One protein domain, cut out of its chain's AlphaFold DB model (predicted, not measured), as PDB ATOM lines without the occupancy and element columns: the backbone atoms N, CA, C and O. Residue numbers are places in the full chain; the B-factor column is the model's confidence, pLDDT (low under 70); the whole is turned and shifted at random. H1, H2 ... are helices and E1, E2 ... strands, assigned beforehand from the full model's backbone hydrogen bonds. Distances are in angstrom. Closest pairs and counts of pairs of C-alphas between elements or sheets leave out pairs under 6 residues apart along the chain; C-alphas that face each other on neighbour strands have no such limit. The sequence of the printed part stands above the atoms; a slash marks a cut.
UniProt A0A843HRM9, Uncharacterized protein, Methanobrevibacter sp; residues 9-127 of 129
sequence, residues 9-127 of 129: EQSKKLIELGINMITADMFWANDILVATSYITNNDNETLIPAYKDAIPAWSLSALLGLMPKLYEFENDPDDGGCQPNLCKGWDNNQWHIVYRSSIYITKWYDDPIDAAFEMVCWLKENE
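Overview. This is residues 9 to 127 of the 129 residues of an uncharacterized protein of Methanobrevibacter sp (UniProt A0A843HRM9). With little regular structure, the model has a helical middle, where H3 packs on H2 and is near H1, between two small antiparallel sheets, E2-E1-E3 at one end and hairpin E4-E5 at the other, with long loops. The 119 printed residues, 47 in named elements, run H1 E1 E2 E3 H2 E4 E5 H3, class mixed. The whole is only just loose, close to compact: radius of gyration of the C-alphas 16.5 A, spans 48 by 32 by 21 A.

Arrangement. H1, residues 9 to 16, only grazes the sheet of E1, 26 to 29, E2, 32 to 34, and E3, 55 to 57. Within hydrogen-bond range are N 27 and O 34 of hairpin E1-E2, 3.0 A, and N 28 and O 55 of E1-E3, 2.8 A. H2, residues 60 to 66, touches H3, 112 to 125; the closest C-alphas, Leu 60 and Ile 113, are 5.4 A apart. In hairpin E4, 85 to 88, and E5, 95 to 98, N 85 and O 98 are 2.8 A apart. Every helix O i to N i+4 pair is within hydrogen-bond range.

Along the chain. H1 begins at C-alpha 9 (153.604, 141.573, 182.023); H3, 20.0 A long, ends at C-alpha 125 (153.842, 155.662, 172.562).

Size, cuts and confidence. The printed part has no cut. Links E2 to E3, H2 to E4 and E5 to H3 are long. The pLDDT is under 70 in 38 residues, among them 35 to 52.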
ATOM      1  N   GLU A   9     152.579 140.702 182.612       94.31
ATOM      2  CA  GLU A   9     153.604 141.573 182.023       94.31
ATOM      3  C   GLU A   9     152.987 142.620 181.092       94.31
ATOM      4  O   GLU A   9     153.270 143.808 181.228       94.31
ATOM      5  N   GLN A  10     152.078 142.199 180.207       96.12
ATOM      6  CA  GLN A  10     151.346 143.108 179.320       96.12
ATOM      7  C   GLN A  10     150.525 144.123 180.121       96.12
ATOM      8  O   GLN A  10     150.541 145.314 179.828       96.12
ATOM      9  N   SER A  11     149.858 143.664 181.179       94.62
ATOM     10  CA  SER A  11     149.039 144.513 182.044       94.62
ATOM     11  C   SER A  11     149.872 145.589 182.740       94.62
ATOM     12  O   SER A  11     149.509 146.762 182.714       94.62
ATOM     13  N   LYS A  12     151.030 145.219 183.303       93.81
ATOM     14  CA  LYS A  12     151.968 146.178 183.907       93.81
ATOM     15  C   LYS A  12     152.460 147.204 182.890       93.81
ATOM     16  O   LYS A  12     152.439 148.393 183.185       93.81
ATOM     17  N   LYS A  13     152.808 146.765 181.678       97.12
ATOM     18  CA  LYS A  13     153.243 147.661 180.601       97.12
ATOM     19  C   LYS A  13     152.155 148.668 180.207       97.12
ATOM     20  O   LYS A  13     152.469 149.841 180.032       97.12
ATOM     21  N   LEU A  14     150.886 148.259 180.108       96.81
ATOM     22  CA  LEU A  14     149.781 149.191 179.825       96.81
ATOM     23  C   LEU A  14     149.627 150.249 180.928       96.81
ATOM     24  O   LEU A  14     149.427 151.425 180.624       96.81
ATOM     25  N   ILE A  15     149.769 149.850 182.194       94.00
ATOM     26  CA  ILE A  15     149.730 150.772 183.340       94.00
ATOM     27  C   ILE A  15     150.911 151.752 183.288       94.00
ATOM     28  O   ILE A  15     150.717 152.949 183.480       94.00
ATOM     29  N   GLU A  16     152.120 151.270 182.988       96.19
ATOM     30  CA  GLU A  16     153.318 152.109 182.819       96.19
ATOM     31  C   GLU A  16     153.169 153.121 181.674       96.19
ATOM     32  O   GLU A  16     153.647 154.247 181.784       96.19
ATOM     33  N   LEU A  17     152.464 152.749 180.599       95.94
ATOM     34  CA  LEU A  17     152.100 153.645 179.495       95.94
ATOM     35  C   LEU A  17     150.950 154.613 179.840       95.94
ATOM     36  O   LEU A  17     150.520 155.389 178.987       95.94
ATOM     37  N   GLY A  18     150.431 154.579 181.069       94.06
ATOM     38  CA  GLY A  18     149.385 155.487 181.536       94.06
ATOM     39  C   GLY A  18     147.979 155.147 181.037       94.06
ATOM     40  O   GLY A  18     147.105 156.015 181.047       94.06
ATOM     41  N   ILE A  19     147.724 153.909 180.596       93.94
ATOM     42  CA  ILE A  19     146.355 153.461 180.306       93.94
ATOM     43  C   ILE A  19     145.543 153.483 181.602       93.94
ATOM     44  O   ILE A  19     145.941 152.920 182.623       93.94
ATOM     45  N   ASN A  20     144.376 154.130 181.556       90.50
ATOM     46  CA  ASN A  20     143.508 154.229 182.720       90.50
ATOM     47  C   ASN A  20     142.985 152.838 183.107       90.50
ATOM     48  O   ASN A  20     142.304 152.176 182.324       90.50
ATOM     49  N   MET A  21     143.260 152.429 184.343       88.88
ATOM     50  CA  MET A  21     142.867 151.131 184.895       88.88
ATOM     51  C   MET A  21     141.345 150.891 184.873       88.88
ATOM     52  O   MET A  21     140.931 149.739 184.835       88.88
ATOM     53  N   ILE A  22     140.514 151.947 184.834       86.06
ATOM     54  CA  ILE A  22     139.034 151.865 184.737       86.06
ATOM     55  C   ILE A  22     138.573 151.277 183.389       86.06
ATOM     56  O   ILE A  22     137.419 150.897 183.213       86.06
ATOM     57  N   THR A  23     139.457 151.207 182.400       90.44
ATOM     58  CA  THR A  23     139.130 150.631 181.087       90.44
ATOM     59  C   THR A  23     139.286 149.113 181.039       90.44
ATOM     60  O   THR A  23     138.881 148.494 180.058       90.44
ATOM     61  N   ALA A  24     139.884 148.513 182.071       90.69
ATOM     62  CA  ALA A  24     140.005 147.069 182.184       90.69
ATOM     63  C   ALA A  24     138.631 146.425 182.416       90.69
ATOM     64  O   ALA A  24     137.712 147.040 182.950       90.69
ATOM     65  N   ASP A  25     138.476 145.170 182.025       89.81
ATOM     66  CA  ASP A  25     137.250 144.394 182.239       89.81
ATOM     67  C   ASP A  25     137.504 143.095 183.014       89.81
ATOM     68  O   ASP A  25     136.576 142.339 183.312       89.81
ATOM     69  N   MET A  26     138.762 142.846 183.384       88.69
ATOM     70  CA  MET A  26     139.211 141.693 184.156       88.69
ATOM     71  C   MET A  26     140.313 142.101 185.143       88.69
ATOM     72  O   MET A  26     140.896 143.179 185.034       88.69
ATOM     73  N   PHE A  27     140.623 141.235 186.110       86.44
ATOM     74  CA  PHE A  27     141.721 141.448 187.058       86.44
ATOM     75  C   PHE A  27     142.449 140.143 187.384       86.44
ATOM     76  O   PHE A  27     141.819 139.099 187.568       86.44
ATOM     77  N   TRP A  28     143.769 140.219 187.526       84.56
ATOM     78  CA  TRP A  28     144.595 139.187 188.144       84.56
ATOM     79  C   TRP A  28     144.617 139.386 189.660       84.56
ATOM     80  O   TRP A  28     145.063 140.429 190.132       84.56
ATOM     81  N   ALA A  29     144.179 138.391 190.429       80.81
ATOM     82  CA  ALA A  29     144.251 138.378 191.888       80.81
ATOM     83  C   ALA A  29     144.840 137.043 192.364       80.81
ATOM     84  O   ALA A  29     144.210 136.001 192.199       80.81
ATOM     85  N   ASN A  30     146.039 137.063 192.959       72.81
ATOM     86  CA  ASN A  30     146.743 135.857 193.431       72.81
ATOM     87  C   ASN A  30     146.819 134.742 192.364       72.81
ATOM     88  O   ASN A  30     146.440 133.604 192.630       72.81
ATOM     89  N   ASP A  31     147.237 135.091 191.143       69.19
ATOM     90  CA  ASP A  31     147.299 134.207 189.961       69.19
ATOM     91  C   ASP A  31     145.949 133.635 189.478       69.19
ATOM     92  O   ASP A  31     145.903 132.813 188.562       69.19
ATOM     93  N   ILE A  32     144.831 134.107 190.036       73.44
ATOM     94  CA  ILE A  32     143.475 133.784 189.586       73.44
ATOM     95  C   ILE A  32     142.935 134.958 188.769       73.44
ATOM     96  O   ILE A  32     143.002 136.112 189.193       73.44
ATOM     97  N   LEU A  33     142.375 134.660 187.597       73.50
ATOM     98  CA  LEU A  33     141.701 135.654 186.772       73.50
ATOM     99  C   LEU A  33     140.235 135.786 187.189       73.50
ATOM    100  O   LEU A  33     139.498 134.798 187.212       73.50
ATOM    101  N   VAL A  34     139.806 137.010 187.483       72.88
ATOM    102  CA  VAL A  34     138.438 137.315 187.913       72.88
ATOM    103  C   VAL A  34     137.817 138.330 186.954       72.88
ATOM    104  O   VAL A  34     138.343 139.426 186.768       72.88
ATOM    105  N   ALA A  35     136.679 137.969 186.360       64.88
ATOM    106  CA  ALA A  35     135.804 138.895 185.645       64.88
ATOM    107  C   ALA A  35     134.766 139.422 186.644       64.88
ATOM    108  O   ALA A  35     133.828 138.708 186.992       64.88
ATOM    109  N   THR A  36     134.956 140.629 187.175       58.38
ATOM    110  CA  THR A  36     134.018 141.229 188.138       58.38
ATOM    111  C   THR A  36     133.608 142.626 187.701       58.38
ATOM    112  O   THR A  36     134.398 143.367 187.125       58.38
ATOM    113  N   SER A  37     132.361 142.982 188.006       47.97
ATOM    114  CA  SER A  37     131.854 144.349 187.923       47.97
ATOM    115  C   SER A  37     132.466 145.215 189.028       47.97
ATOM    116  O   SER A  37     132.805 144.731 190.112       47.97
ATOM    117  N   TYR A  38     132.624 146.501 188.723       51.56
ATOM    118  CA  TYR A  38     133.107 147.524 189.644       51.56
ATOM    119  C   TYR A  38     132.191 147.629 190.867       51.56
ATOM    120  O   TYR A  38     130.986 147.823 190.719       51.56
ATOM    121  N   ILE A  39     132.753 147.557 192.076       50.06
ATOM    122  CA  ILE A  39     132.040 148.004 193.275       50.06
ATOM    123  C   ILE A  39     132.295 149.509 193.382       50.06
ATOM    124  O   ILE A  39     133.371 149.933 193.798       50.06
ATOM    125  N   THR A  40     131.330 150.328 192.965       45.34
ATOM    126  CA  THR A  40     131.364 151.767 193.250       45.34
ATOM    127  C   THR A  40     131.099 151.959 194.735       45.34
ATOM    128  O   THR A  40     129.993 151.688 195.205       45.34
ATOM    129  N   ASN A  41     132.093 152.424 195.491       47.97
ATOM    130  CA  ASN A  41     131.801 152.977 196.808       47.97
ATOM    131  C   ASN A  41     131.015 154.272 196.603       47.97
ATOM    132  O   ASN A  41     131.424 155.122 195.815       47.97
ATOM    133  N   ASN A  42     129.892 154.401 197.311       51.31
ATOM    134  CA  ASN A  42     128.876 155.447 197.136       51.31
ATOM    135  C   ASN A  42     129.379 156.902 197.219       51.31
ATOM    136  O   ASN A  42     128.600 157.802 196.931       51.31
ATOM    137  N   ASP A  43     130.645 157.139 197.567       51.34
ATOM    138  CA  ASP A  43     131.147 158.475 197.879       51.34
ATOM    139  C   ASP A  43     132.289 158.983 196.995       51.34
ATOM    140  O   ASP A  43     132.581 160.163 197.098       51.34
ATOM    141  N   ASN A  44     132.937 158.178 196.142       45.38
ATOM    142  CA  ASN A  44     133.947 158.663 195.184       45.38
ATOM    143  C   ASN A  44     134.329 157.563 194.185       45.38
ATOM    144  O   ASN A  44     134.419 156.397 194.561       45.38
ATOM    145  N   GLU A  45     134.633 157.962 192.946       46.22
ATOM    146  CA  GLU A  45     135.088 157.179 191.776       46.22
ATOM    147  C   GLU A  45     136.436 156.450 191.984       46.22
ATOM    148  O   GLU A  45     137.316 156.434 191.126       46.22
ATOM    149  N   THR A  46     136.658 155.867 193.157       45.91
ATOM    150  CA  THR A  46     137.877 155.128 193.464       45.91
ATOM    151  C   THR A  46     137.648 153.671 193.109       45.91
ATOM    152  O   THR A  46     136.821 152.993 193.719       45.91
ATOM    153  N   LEU A  47     138.399 153.185 192.123       51.12
ATOM    154  CA  LEU A  47     138.544 151.760 191.870       51.12
ATOM    155  C   LEU A  47     139.101 151.092 193.123       51.12
ATOM    156  O   LEU A  47     140.285 151.233 193.425       51.12
ATOM    157  N   ILE A  48     138.268 150.354 193.846       53.94
ATOM    158  CA  ILE A  48     138.767 149.420 194.846       53.94
ATOM    159  C   ILE A  48     138.701 148.054 194.182       53.94
ATOM    160  O   ILE A  48     137.607 147.488 194.084       53.94
ATOM    161  N   PRO A  49     139.820 147.516 193.664       54.94
ATOM    162  CA  PRO A  49     139.828 146.109 193.318       54.94
ATOM    163  C   PRO A  49     139.353 145.325 194.548       54.94
ATOM    164  O   PRO A  49     139.797 145.587 195.667       54.94
ATOM    165  N   ALA A  50     138.438 144.369 194.354       55.34
ATOM    166  CA  ALA A  50     137.913 143.536 195.445       55.34
ATOM    167  C   ALA A  50     139.037 142.846 196.253       55.34
ATOM    168  O   ALA A  50     138.829 142.413 197.386       55.34
ATOM    169  N   TYR A  51     140.240 142.795 195.674       60.69
ATOM    170  CA  TYR A  51     141.479 142.346 196.280       60.69
ATOM    171  C   TYR A  51     142.499 143.487 196.289       60.69
ATOM    172  O   TYR A  51     142.776 144.087 195.255       60.69
ATOM    173  N   LYS A  52     143.094 143.739 197.458       61.53
ATOM    174  CA  LYS A  52     144.057 144.823 197.731       61.53
ATOM    175  C   LYS A  52     145.255 144.880 196.766       61.53
ATOM    176  O   LYS A  52     145.853 145.940 196.627       61.53
ATOM    177  N   ASP A  53     145.542 143.779 196.076       72.69
ATOM    178  CA  ASP A  53     146.690 143.611 195.181       72.69
ATOM    179  C   ASP A  53     146.281 143.186 193.756       72.69
ATOM    180  O   ASP A  53     147.084 142.607 193.025       72.69
ATOM    181  N   ALA A  54     145.021 143.411 193.356       80.44
ATOM    182  CA  ALA A  54     144.589 143.007 192.021       80.44
ATOM    183  C   ALA A  54     145.236 143.876 190.934       80.44
ATOM    184  O   ALA A  54     145.235 145.104 191.019       80.44
ATOM    185  N   ILE A  55     145.731 143.229 189.880       87.56
ATOM    186  CA  ILE A  55     146.294 143.898 188.706       87.56
ATOM    187  C   ILE A  55     145.224 143.901 187.608       87.56
ATOM    188  O   ILE A  55     144.743 142.822 187.254       87.56
ATOM    189  N   PRO A  56     144.830 145.066 187.060       90.31
ATOM    190  CA  PRO A  56     143.850 145.129 185.980       90.31
ATOM    191  C   PRO A  56     144.348 144.378 184.746       90.31
ATOM    192  O   PRO A  56     145.538 144.388 184.445       90.31
ATOM    193  N   ALA A  57     143.433 143.727 184.044       92.19
ATOM    194  CA  ALA A  57     143.688 142.982 182.826       92.19
ATOM    195  C   ALA A  57     142.617 143.313 181.783       92.19
ATOM    196  O   ALA A  57     141.452 143.538 182.112       92.19
ATOM    197  N   TRP A  58     143.014 143.323 180.516       94.19
ATOM    198  CA  TRP A  58     142.139 143.687 179.409       94.19
ATOM    199  C   TRP A  58     141.875 142.465 178.544       94.19
ATOM    200  O   TRP A  58     142.808 141.814 178.064       94.19
ATOM    201  N   SER A  59     140.602 142.150 178.332       94.31
ATOM    202  CA  SER A  59     140.188 141.229 177.280       94.31
ATOM    203  C   SER A  59     140.481 141.812 175.895       94.31
ATOM    204  O   SER A  59     140.761 143.005 175.733       94.31
ATOM    205  N   LEU A  60     140.341 140.982 174.858       94.06
ATOM    206  CA  LEU A  60     140.433 141.447 173.473       94.06
ATOM    207  C   LEU A  60     139.467 142.609 173.189       94.06
ATOM    208  O   LEU A  60     139.859 143.591 172.568       94.06
ATOM    209  N   SER A  61     138.219 142.530 173.662       92.94
ATOM    210  CA  SER A  61     137.235 143.600 173.460       92.94
ATOM    211  C   SER A  61     137.624 144.899 174.157       92.94
ATOM    212  O   SER A  61     137.445 145.964 173.572       92.94
ATOM    213  N   ALA A  62     138.179 144.827 175.369       94.38
ATOM    214  CA  ALA A  62     138.619 146.016 176.086       94.38
ATOM    215  C   ALA A  62     139.809 146.685 175.380       94.38
ATOM    216  O   ALA A  62     139.804 147.900 175.200       94.38
ATOM    217  N   LEU A  63     140.771 145.899 174.879       95.44
ATOM    218  CA  LEU A  63     141.889 146.414 174.076       95.44
ATOM    219  C   LEU A  63     141.417 147.091 172.786       95.44
ATOM    220  O   LEU A  63     141.860 148.191 172.473       95.44
ATOM    221  N   LEU A  64     140.493 146.468 172.049       92.69
ATOM    222  CA  LEU A  64     139.904 147.077 170.851       92.69
ATOM    223  C   LEU A  64     139.102 148.346 171.188       92.69
ATOM    224  O   LEU A  64     139.054 149.270 170.385       92.69
ATOM    225  N   GLY A  65     138.499 148.414 172.378       92.38
ATOM    226  CA  GLY A  65     137.776 149.592 172.860       92.38
ATOM    227  C   GLY A  65     138.667 150.791 173.202       92.38
ATOM    228  O   GLY A  65     138.180 151.919 173.187       92.38
ATOM    229  N   LEU A  66     139.956 150.566 173.479       93.38
ATOM    230  CA  LEU A  66     140.943 151.629 173.715       93.38
ATOM    231  C   LEU A  66     141.390 152.325 172.426       93.38
ATOM    232  O   LEU A  66     141.942 153.420 172.471       93.38
ATOM    233  N   MET A  67     141.191 151.676 171.285       90.94
ATOM    234  CA  MET A  67     141.653 152.147 169.988       90.94
ATOM    235  C   MET A  67     140.719 153.236 169.426       90.94
ATOM    236  O   MET A  67     139.495 153.116 169.557       90.94
ATOM    237  N   PRO A  68     141.246 154.284 168.762       87.31
ATOM    238  CA  PRO A  68     140.414 155.267 168.083       87.31
ATOM    239  C   PRO A  68     139.492 154.599 167.069       87.31
ATOM    240  O   PRO A  68     139.920 153.792 166.252       87.31
ATOM    241  N   LYS A  69     138.208 154.964 167.083       83.00
ATOM    242  CA  LYS A  69     137.249 154.438 166.098       83.00
ATOM    243  C   LYS A  69     137.566 154.899 164.684       83.00
ATOM    244  O   LYS A  69     137.271 154.182 163.741       83.00
ATOM    245  N   LEU A  70     138.107 156.104 164.562       76.62
ATOM    246  CA  LEU A  70     138.554 156.704 163.320       76.62
ATOM    247  C   LEU A  70     139.934 157.281 163.583       76.62
ATOM    248  O   LEU A  70     140.124 158.022 164.547       76.62
ATOM    249  N   TYR A  71     140.876 156.912 162.732       74.81
ATOM    250  CA  TYR A  71     142.208 157.480 162.736       74.81
ATOM    251  C   TYR A  71     142.460 158.146 161.388       74.81
ATOM    252  O   TYR A  71     142.445 157.479 160.350       74.81
ATOM    253  N   GLU A  72     142.652 159.462 161.416       70.25
ATOM    254  CA  GLU A  72     142.995 160.268 160.248       70.25
ATOM    255  C   GLU A  72     144.515 160.351 160.124       70.25
ATOM    256  O   GLU A  72     145.225 160.704 161.068       70.25
ATOM    257  N   PHE A  73     145.030 159.990 158.953       66.81
ATOM    258  CA  PHE A  73     146.459 160.058 158.693       66.81
ATOM    259  C   PHE A  73     146.825 161.467 158.240       66.81
ATOM    260  O   PHE A  73     146.318 161.950 157.235       66.81
ATOM    261  N   GLU A  74     147.770 162.094 158.944       66.81
ATOM    262  CA  GLU A  74     148.258 163.456 158.656       66.81
ATOM    263  C   GLU A  74     148.737 163.638 157.200       66.81
ATOM    264  O   GLU A  74     148.725 164.750 156.680       66.81
ATOM    265  N   ASN A  75     149.120 162.547 156.525       62.66
ATOM    266  CA  ASN A  75     149.631 162.553 155.154       62.66
ATOM    267  C   ASN A  75     148.593 162.179 154.077       62.66
ATOM    268  O   ASN A  75     148.967 162.100 152.908       62.66
ATOM    269  N   ASP A  76     147.329 161.923 154.434       59.97
ATOM    270  CA  ASP A  76     146.269 161.594 153.467       59.97
ATOM    271  C   ASP A  76     144.902 162.164 153.912       59.97
ATOM    272  O   ASP A  76     144.058 161.439 154.448       59.97
ATOM    273  N   PRO A  77     144.690 163.486 153.749       56.91
ATOM    274  CA  PRO A  77     143.485 164.177 154.215       56.91
ATOM    275  C   PRO A  77     142.206 163.809 153.442       56.91
ATOM    276  O   PRO A  77     141.113 164.122 153.911       56.91
ATOM    277  N   ASP A  78     142.316 163.138 152.290       60.00
ATOM    278  CA  ASP A  78     141.167 162.764 151.454       60.00
ATOM    279  C   ASP A  78     140.550 161.401 151.847       60.00
ATOM    280  O   ASP A  78     139.485 161.035 151.348       60.00
ATOM    281  N   ASP A  79     141.177 160.646 152.759       60.94
ATOM    282  CA  ASP A  79     140.816 159.250 153.066       60.94
ATOM    283  C   ASP A  79     139.730 159.095 154.154       60.94
ATOM    284  O   ASP A  79     139.344 157.980 154.498       60.94
ATOM    285  N   GLY A  80     139.218 160.200 154.714       60.91
ATOM    286  CA  GLY A  80     138.051 160.201 155.616       60.91
ATOM    287  C   GLY A  80     138.227 159.464 156.955       60.91
ATOM    288  O   GLY A  80     137.240 159.232 157.655       60.91
ATOM    289  N   GLY A  81     139.466 159.110 157.308       66.44
ATOM    290  CA  GLY A  81     139.808 158.330 158.493       66.44
ATOM    291  C   GLY A  81     139.432 156.852 158.358       66.44
ATOM    292  O   GLY A  81     138.415 156.484 157.775       66.44
ATOM    293  N   CYS A  82     140.251 155.969 158.926       72.88
ATOM    294  CA  CYS A  82     139.980 154.534 158.873       72.88
ATOM    295  C   CYS A  82     139.687 153.945 160.254       72.88
ATOM    296  O   CYS A  82     140.143 154.469 161.271       72.88
ATOM    297  N   GLN A  83     138.934 152.845 160.288       76.38
ATOM    298  CA  GLN A  83     138.629 152.111 161.519       76.38
ATOM    299  C   GLN A  83     139.644 150.982 161.752       76.38
ATOM    300  O   GLN A  83     140.109 150.380 160.778       76.38
ATOM    301  N   PRO A  84     139.965 150.642 163.013       84.12
ATOM    302  CA  PRO A  84     140.831 149.514 163.312       84.12
ATOM    303  C   PRO A  84     140.122 148.203 162.977       84.12
ATOM    304  O   PRO A  84     139.034 147.920 163.478       84.12
ATOM    305  N   ASN A  85     140.765 147.367 162.172       85.06
ATOM    306  CA  ASN A  85     140.304 146.024 161.856       85.06
ATOM    307  C   ASN A  85     141.274 144.993 162.426       85.06
ATOM    308  O   ASN A  85     142.472 145.030 162.140       85.06
ATOM    309  N   LEU A  86     140.743 144.051 163.207       88.19
ATOM    310  CA  LEU A  86     141.455 142.833 163.574       88.19
ATOM    311  C   LEU A  86     141.365 141.853 162.409       88.19
ATOM    312  O   LEU A  86     140.298 141.323 162.098       88.19
ATOM    313  N   CYS A  87     142.501 141.615 161.771       85.31
ATOM    314  CA  CYS A  87     142.595 140.808 160.572       85.31
ATOM    315  C   CYS A  87     143.410 139.547 160.834       85.31
ATOM    316  O   CYS A  87     144.330 139.512 161.656       85.31
ATOM    317  N   LYS A  88     143.072 138.496 160.088       84.62
ATOM    318  CA  LYS A  88     143.789 137.228 160.094       84.62
ATOM    319  C   LYS A  88     144.401 137.005 158.720       84.62
ATOM    320  O   LYS A  88     143.698 137.114 157.716       84.62
ATOM    321  N   GLY A  89     145.702 136.742 158.679       77.75
ATOM    322  CA  GLY A  89     146.419 136.506 157.426       77.75
ATOM    323  C   GLY A  89     145.883 135.275 156.707       77.75
ATOM    324  O   GLY A  89     145.560 134.278 157.355       77.75
ATOM    325  N   TRP A  90     145.805 135.348 155.377       69.00
ATOM    326  CA  TRP A  90     145.311 134.252 154.539       69.00
ATOM    327  C   TRP A  90     146.151 132.976 154.670       69.00
ATOM    328  O   TRP A  90     145.596 131.879 154.623       69.00
ATOM    329  N   ASP A  91     147.451 133.120 154.936       68.94
ATOM    330  CA  ASP A  91     148.406 132.024 154.752       68.94
ATOM    331  C   ASP A  91     148.923 131.460 156.090       68.94
ATOM    332  O   ASP A  91     149.242 130.278 156.189       68.94
ATOM    333  N   ASN A  92     148.968 132.286 157.145       63.50
ATOM    334  CA  ASN A  92     149.758 131.993 158.351       63.50
ATOM    335  C   ASN A  92     148.953 131.862 159.646       63.50
ATOM    336  O   ASN A  92     149.539 131.714 160.710       63.50
ATOM    337  N   ASN A  93     147.619 131.911 159.604       74.56
ATOM    338  CA  ASN A  93     146.768 131.830 160.802       74.56
ATOM    339  C   ASN A  93     147.061 132.916 161.874       74.56
ATOM    340  O   ASN A  93     146.513 132.839 162.974       74.56
ATOM    341  N   GLN A  94     147.891 133.909 161.539       86.00
ATOM    342  CA  GLN A  94     148.380 134.980 162.402       86.00
ATOM    343  C   GLN A  94     147.479 136.214 162.342       86.00
ATOM    344  O   GLN A  94     146.845 136.507 161.325       86.00
ATOM    345  N   TRP A  95     147.465 136.947 163.445       88.69
ATOM    346  CA  TRP A  95     146.635 138.105 163.726       88.69
ATOM    347  C   TRP A  95     147.429 139.404 163.636       88.69
ATOM    348  O   TRP A  95     148.621 139.451 163.942       88.69
ATOM    349  N   HIS A  96     146.748 140.467 163.224       87.19
ATOM    350  CA  HIS A  96     147.271 141.830 163.183       87.19
ATOM    351  C   HIS A  96     146.114 142.835 163.274       87.19
ATOM    352  O   HIS A  96     144.977 142.505 162.931       87.19
ATOM    353  N   ILE A  97     146.405 144.061 163.719       87.19
ATOM    354  CA  ILE A  97     145.469 145.192 163.651       87.19
ATOM    355  C   ILE A  97     145.894 146.112 162.509       87.19
ATOM    356  O   ILE A  97     147.065 146.476 162.416       87.19
ATOM    357  N   VAL A  98     144.947 146.522 161.667       80.44
ATOM    358  CA  VAL A  98     145.171 147.510 160.605       80.44
ATOM    359  C   VAL A  98     144.120 148.598 160.646       80.44
ATOM    360  O   VAL A  98     142.926 148.321 160.658       80.44
ATOM    361  N   TYR A  99     144.572 149.844 160.593       74.06
ATOM    362  CA  TYR A  99     143.701 150.968 160.275       74.06
ATOM    363  C   TYR A  99     143.477 151.068 158.766       74.06
ATOM    364  O   TYR A  99     142.361 151.280 158.332       74.06
ATOM    365  N   ARG A 100     144.494 150.799 157.940       69.94
ATOM    366  CA  ARG A 100     144.391 150.817 156.471       69.94
ATOM    367  C   ARG A 100     145.054 149.579 155.881       69.94
ATOM    368  O   ARG A 100     146.029 149.095 156.455       69.94
ATOM    369  N   SER A 101     144.543 149.091 154.747       56.75
ATOM    370  CA  SER A 101     144.792 147.747 154.188       56.75
ATOM    371  C   SER A 101     146.255 147.352 153.938       56.75
ATOM    372  O   SER A 101     146.504 146.219 153.538       56.75
ATOM    373  N   SER A 102     147.230 148.242 154.128       50.75
ATOM    374  CA  SER A 102     148.637 147.936 153.843       50.75
ATOM    375  C   SER A 102     149.690 148.752 154.599       50.75
ATOM    376  O   SER A 102     150.865 148.422 154.481       50.75
ATOM    377  N   ILE A 103     149.337 149.795 155.363       54.03
ATOM    378  CA  ILE A 103     150.336 150.824 155.734       54.03
ATOM    379  C   ILE A 103     150.844 150.727 157.182       54.03
ATOM    380  O   ILE A 103     151.894 151.279 157.495       54.03
ATOM    381  N   TYR A 104     150.157 149.986 158.060       54.72
ATOM    382  CA  TYR A 104     150.520 149.895 159.487       54.72
ATOM    383  C   TYR A 104     150.413 148.482 160.059       54.72
ATOM    384  O   TYR A 104     150.119 148.312 161.240       54.72
ATOM    385  N   ILE A 105     150.661 147.449 159.246       57.78
ATOM    386  CA  ILE A 105     150.936 146.126 159.815       57.78
ATOM    387  C   ILE A 105     152.277 146.248 160.541       57.78
ATOM    388  O   ILE A 105     153.333 146.149 159.921       57.78
ATOM    389  N   THR A 106     152.242 146.540 161.841       56.34
ATOM    390  CA  THR A 106     153.460 146.701 162.638       56.34
ATOM    391  C   THR A 106     154.182 145.365 162.723       56.34
ATOM    392  O   THR A 106     155.380 145.306 162.445       56.34
ATOM    393  N   LYS A 107     153.443 144.291 163.032       76.19
ATOM    394  CA  LYS A 107     153.890 142.893 163.070       76.19
ATOM    395  C   LYS A 107     152.694 141.933 163.001       76.19
ATOM    396  O   LYS A 107     151.542 142.329 163.176       76.19
ATOM    397  N   TRP A 108     153.003 140.662 162.768       85.56
ATOM    398  CA  TRP A 108     152.069 139.539 162.822       85.56
ATOM    399  C   TRP A 108     152.260 138.780 164.134       85.56
ATOM    400  O   TRP A 108     153.398 138.581 164.562       85.56
ATOM    401  N   TYR A 109     151.162 138.341 164.744       88.56
ATOM    402  CA  TYR A 109     151.171 137.668 166.041       88.56
ATOM    403  C   TYR A 109     150.354 136.381 165.998       88.56
ATOM    404  O   TYR A 109     149.359 136.286 165.287       88.56
ATOM    405  N   ASP A 110     150.736 135.386 166.789       90.19
ATOM    406  CA  ASP A 110     150.012 134.110 166.826       90.19
ATOM    407  C   ASP A 110     148.681 134.209 167.598       90.19
ATOM    408  O   ASP A 110     147.782 133.392 167.394       90.19
ATOM    409  N   ASP A 111     148.525 135.234 168.446       91.38
ATOM    410  CA  ASP A 111     147.347 135.466 169.281       91.38
ATOM    411  C   ASP A 111     146.756 136.874 169.043       91.38
ATOM    412  O   ASP A 111     147.504 137.855 168.948       91.38
ATOM    413  N   PRO A 112     145.420 137.013 168.937       92.12
ATOM    414  CA  PRO A 112     144.783 138.304 168.688       92.12
ATOM    415  C   PRO A 112     144.952 139.302 169.840       92.12
ATOM    416  O   PRO A 112     144.947 140.505 169.590       92.12
ATOM    417  N   ILE A 113     145.114 138.836 171.084       94.94
ATOM    418  CA  ILE A 113     145.360 139.712 172.235       94.94
ATOM    419  C   ILE A 113     146.735 140.353 172.117       94.94
ATOM    420  O   ILE A 113     146.860 141.542 172.387       94.94
ATOM    421  N   ASP A 114     147.742 139.613 171.649       93.62
ATOM    422  CA  ASP A 114     149.081 140.167 171.434       93.62
ATOM    423  C   ASP A 114     149.069 141.226 170.329       93.62
ATOM    424  O   ASP A 114     149.616 142.313 170.513       93.62
ATOM    425  N   ALA A 115     148.366 140.955 169.224       92.00
ATOM    426  CA  ALA A 115     148.185 141.929 168.150       92.00
ATOM    427  C   ALA A 115     147.483 143.209 168.631       92.00
ATOM    428  O   ALA A 115     147.902 144.317 168.289       92.00
ATOM    429  N   ALA A 116     146.421 143.069 169.429       93.44
ATOM    430  CA  ALA A 116     145.691 144.209 169.970       93.44
ATOM    431  C   ALA A 116     146.519 144.987 171.005       93.44
ATOM    432  O   ALA A 116     146.566 146.214 170.949       93.44
ATOM    433  N   PHE A 117     147.207 144.286 171.910       95.12
ATOM    434  CA  PHE A 117     148.087 144.873 172.921       95.12
ATOM    435  C   PHE A 117     149.182 145.727 172.277       95.12
ATOM    436  O   PHE A 117     149.370 146.879 172.659       95.12
ATOM    437  N   GLU A 118     149.866 145.202 171.263       93.06
ATOM    438  CA  GLU A 118     150.970 145.907 170.607       93.06
ATOM    439  C   GLU A 118     150.497 147.148 169.853       93.06
ATOM    440  O   GLU A 118     151.170 148.177 169.875       93.06
ATOM    441  N   MET A 119     149.308 147.094 169.247       91.12
ATOM    442  CA  MET A 119     148.707 148.272 168.626       91.12
ATOM    443  C   MET A 119     148.343 149.342 169.665       91.12
ATOM    444  O   MET A 119     148.625 150.516 169.444       91.12
ATOM    445  N   VAL A 120     147.759 148.964 170.809       93.56
ATOM    446  CA  VAL A 120     147.473 149.917 171.900       93.56
ATOM    447  C   VAL A 120     148.764 150.555 172.414       93.56
ATOM    448  O   VAL A 120     148.814 151.775 172.570       93.56
ATOM    449  N   CYS A 121     149.814 149.758 172.632       93.31
ATOM    450  CA  CYS A 121     151.125 150.266 173.034       93.31
ATOM    451  C   CYS A 121     151.668 151.272 172.018       93.31
ATOM    452  O   CYS A 121     152.030 152.380 172.401       93.31
ATOM    453  N   TRP A 122     151.647 150.929 170.728       89.50
ATOM    454  CA  TRP A 122     152.110 151.823 169.672       89.50
ATOM    455  C   TRP A 122     151.311 153.132 169.633       89.50
ATOM    456  O   TRP A 122     151.904 154.208 169.563       89.50
ATOM    457  N   LEU A 123     149.979 153.065 169.728       88.44
ATOM    458  CA  LEU A 123     149.124 154.255 169.762       88.44
ATOM    459  C   LEU A 123     149.459 155.147 170.964       88.44
ATOM    460  O   LEU A 123     149.551 156.362 170.804       88.44
ATOM    461  N   LYS A 124     149.692 154.563 172.146       91.69
ATOM    462  CA  LYS A 124     150.100 155.314 173.342       91.69
ATOM    463  C   LYS A 124     151.477 155.950 173.206       91.69
ATOM    464  O   LYS A 124     151.635 157.127 173.507       91.69
ATOM    465  N   GLU A 125     152.460 155.193 172.733       90.94
ATOM    466  CA  GLU A 125     153.842 155.662 172.562       90.94
ATOM    467  C   GLU A 125     153.963 156.778 171.511       90.94
ATOM    468  O   GLU A 125     154.906 157.563 171.561       90.94
ATOM    469  N   ASN A 126     152.999 156.879 170.591       86.75
ATOM    470  CA  ASN A 126     152.907 157.946 169.589       86.75
ATOM    471  C   ASN A 126     151.861 159.022 169.947       86.75
ATOM    472  O   ASN A 126     151.474 159.800 169.073       86.75
ATOM    473  N   GLU A 127     151.390 159.054 171.201       87.31
ATOM    474  CA  GLU A 127     150.430 160.040 171.730       87.31
ATOM    475  C   GLU A 127     149.131 160.145 170.909       87.31
ATOM    476  O   GLU A 127     148.548 161.214 170.732       87.31
TER     477      GLU A 127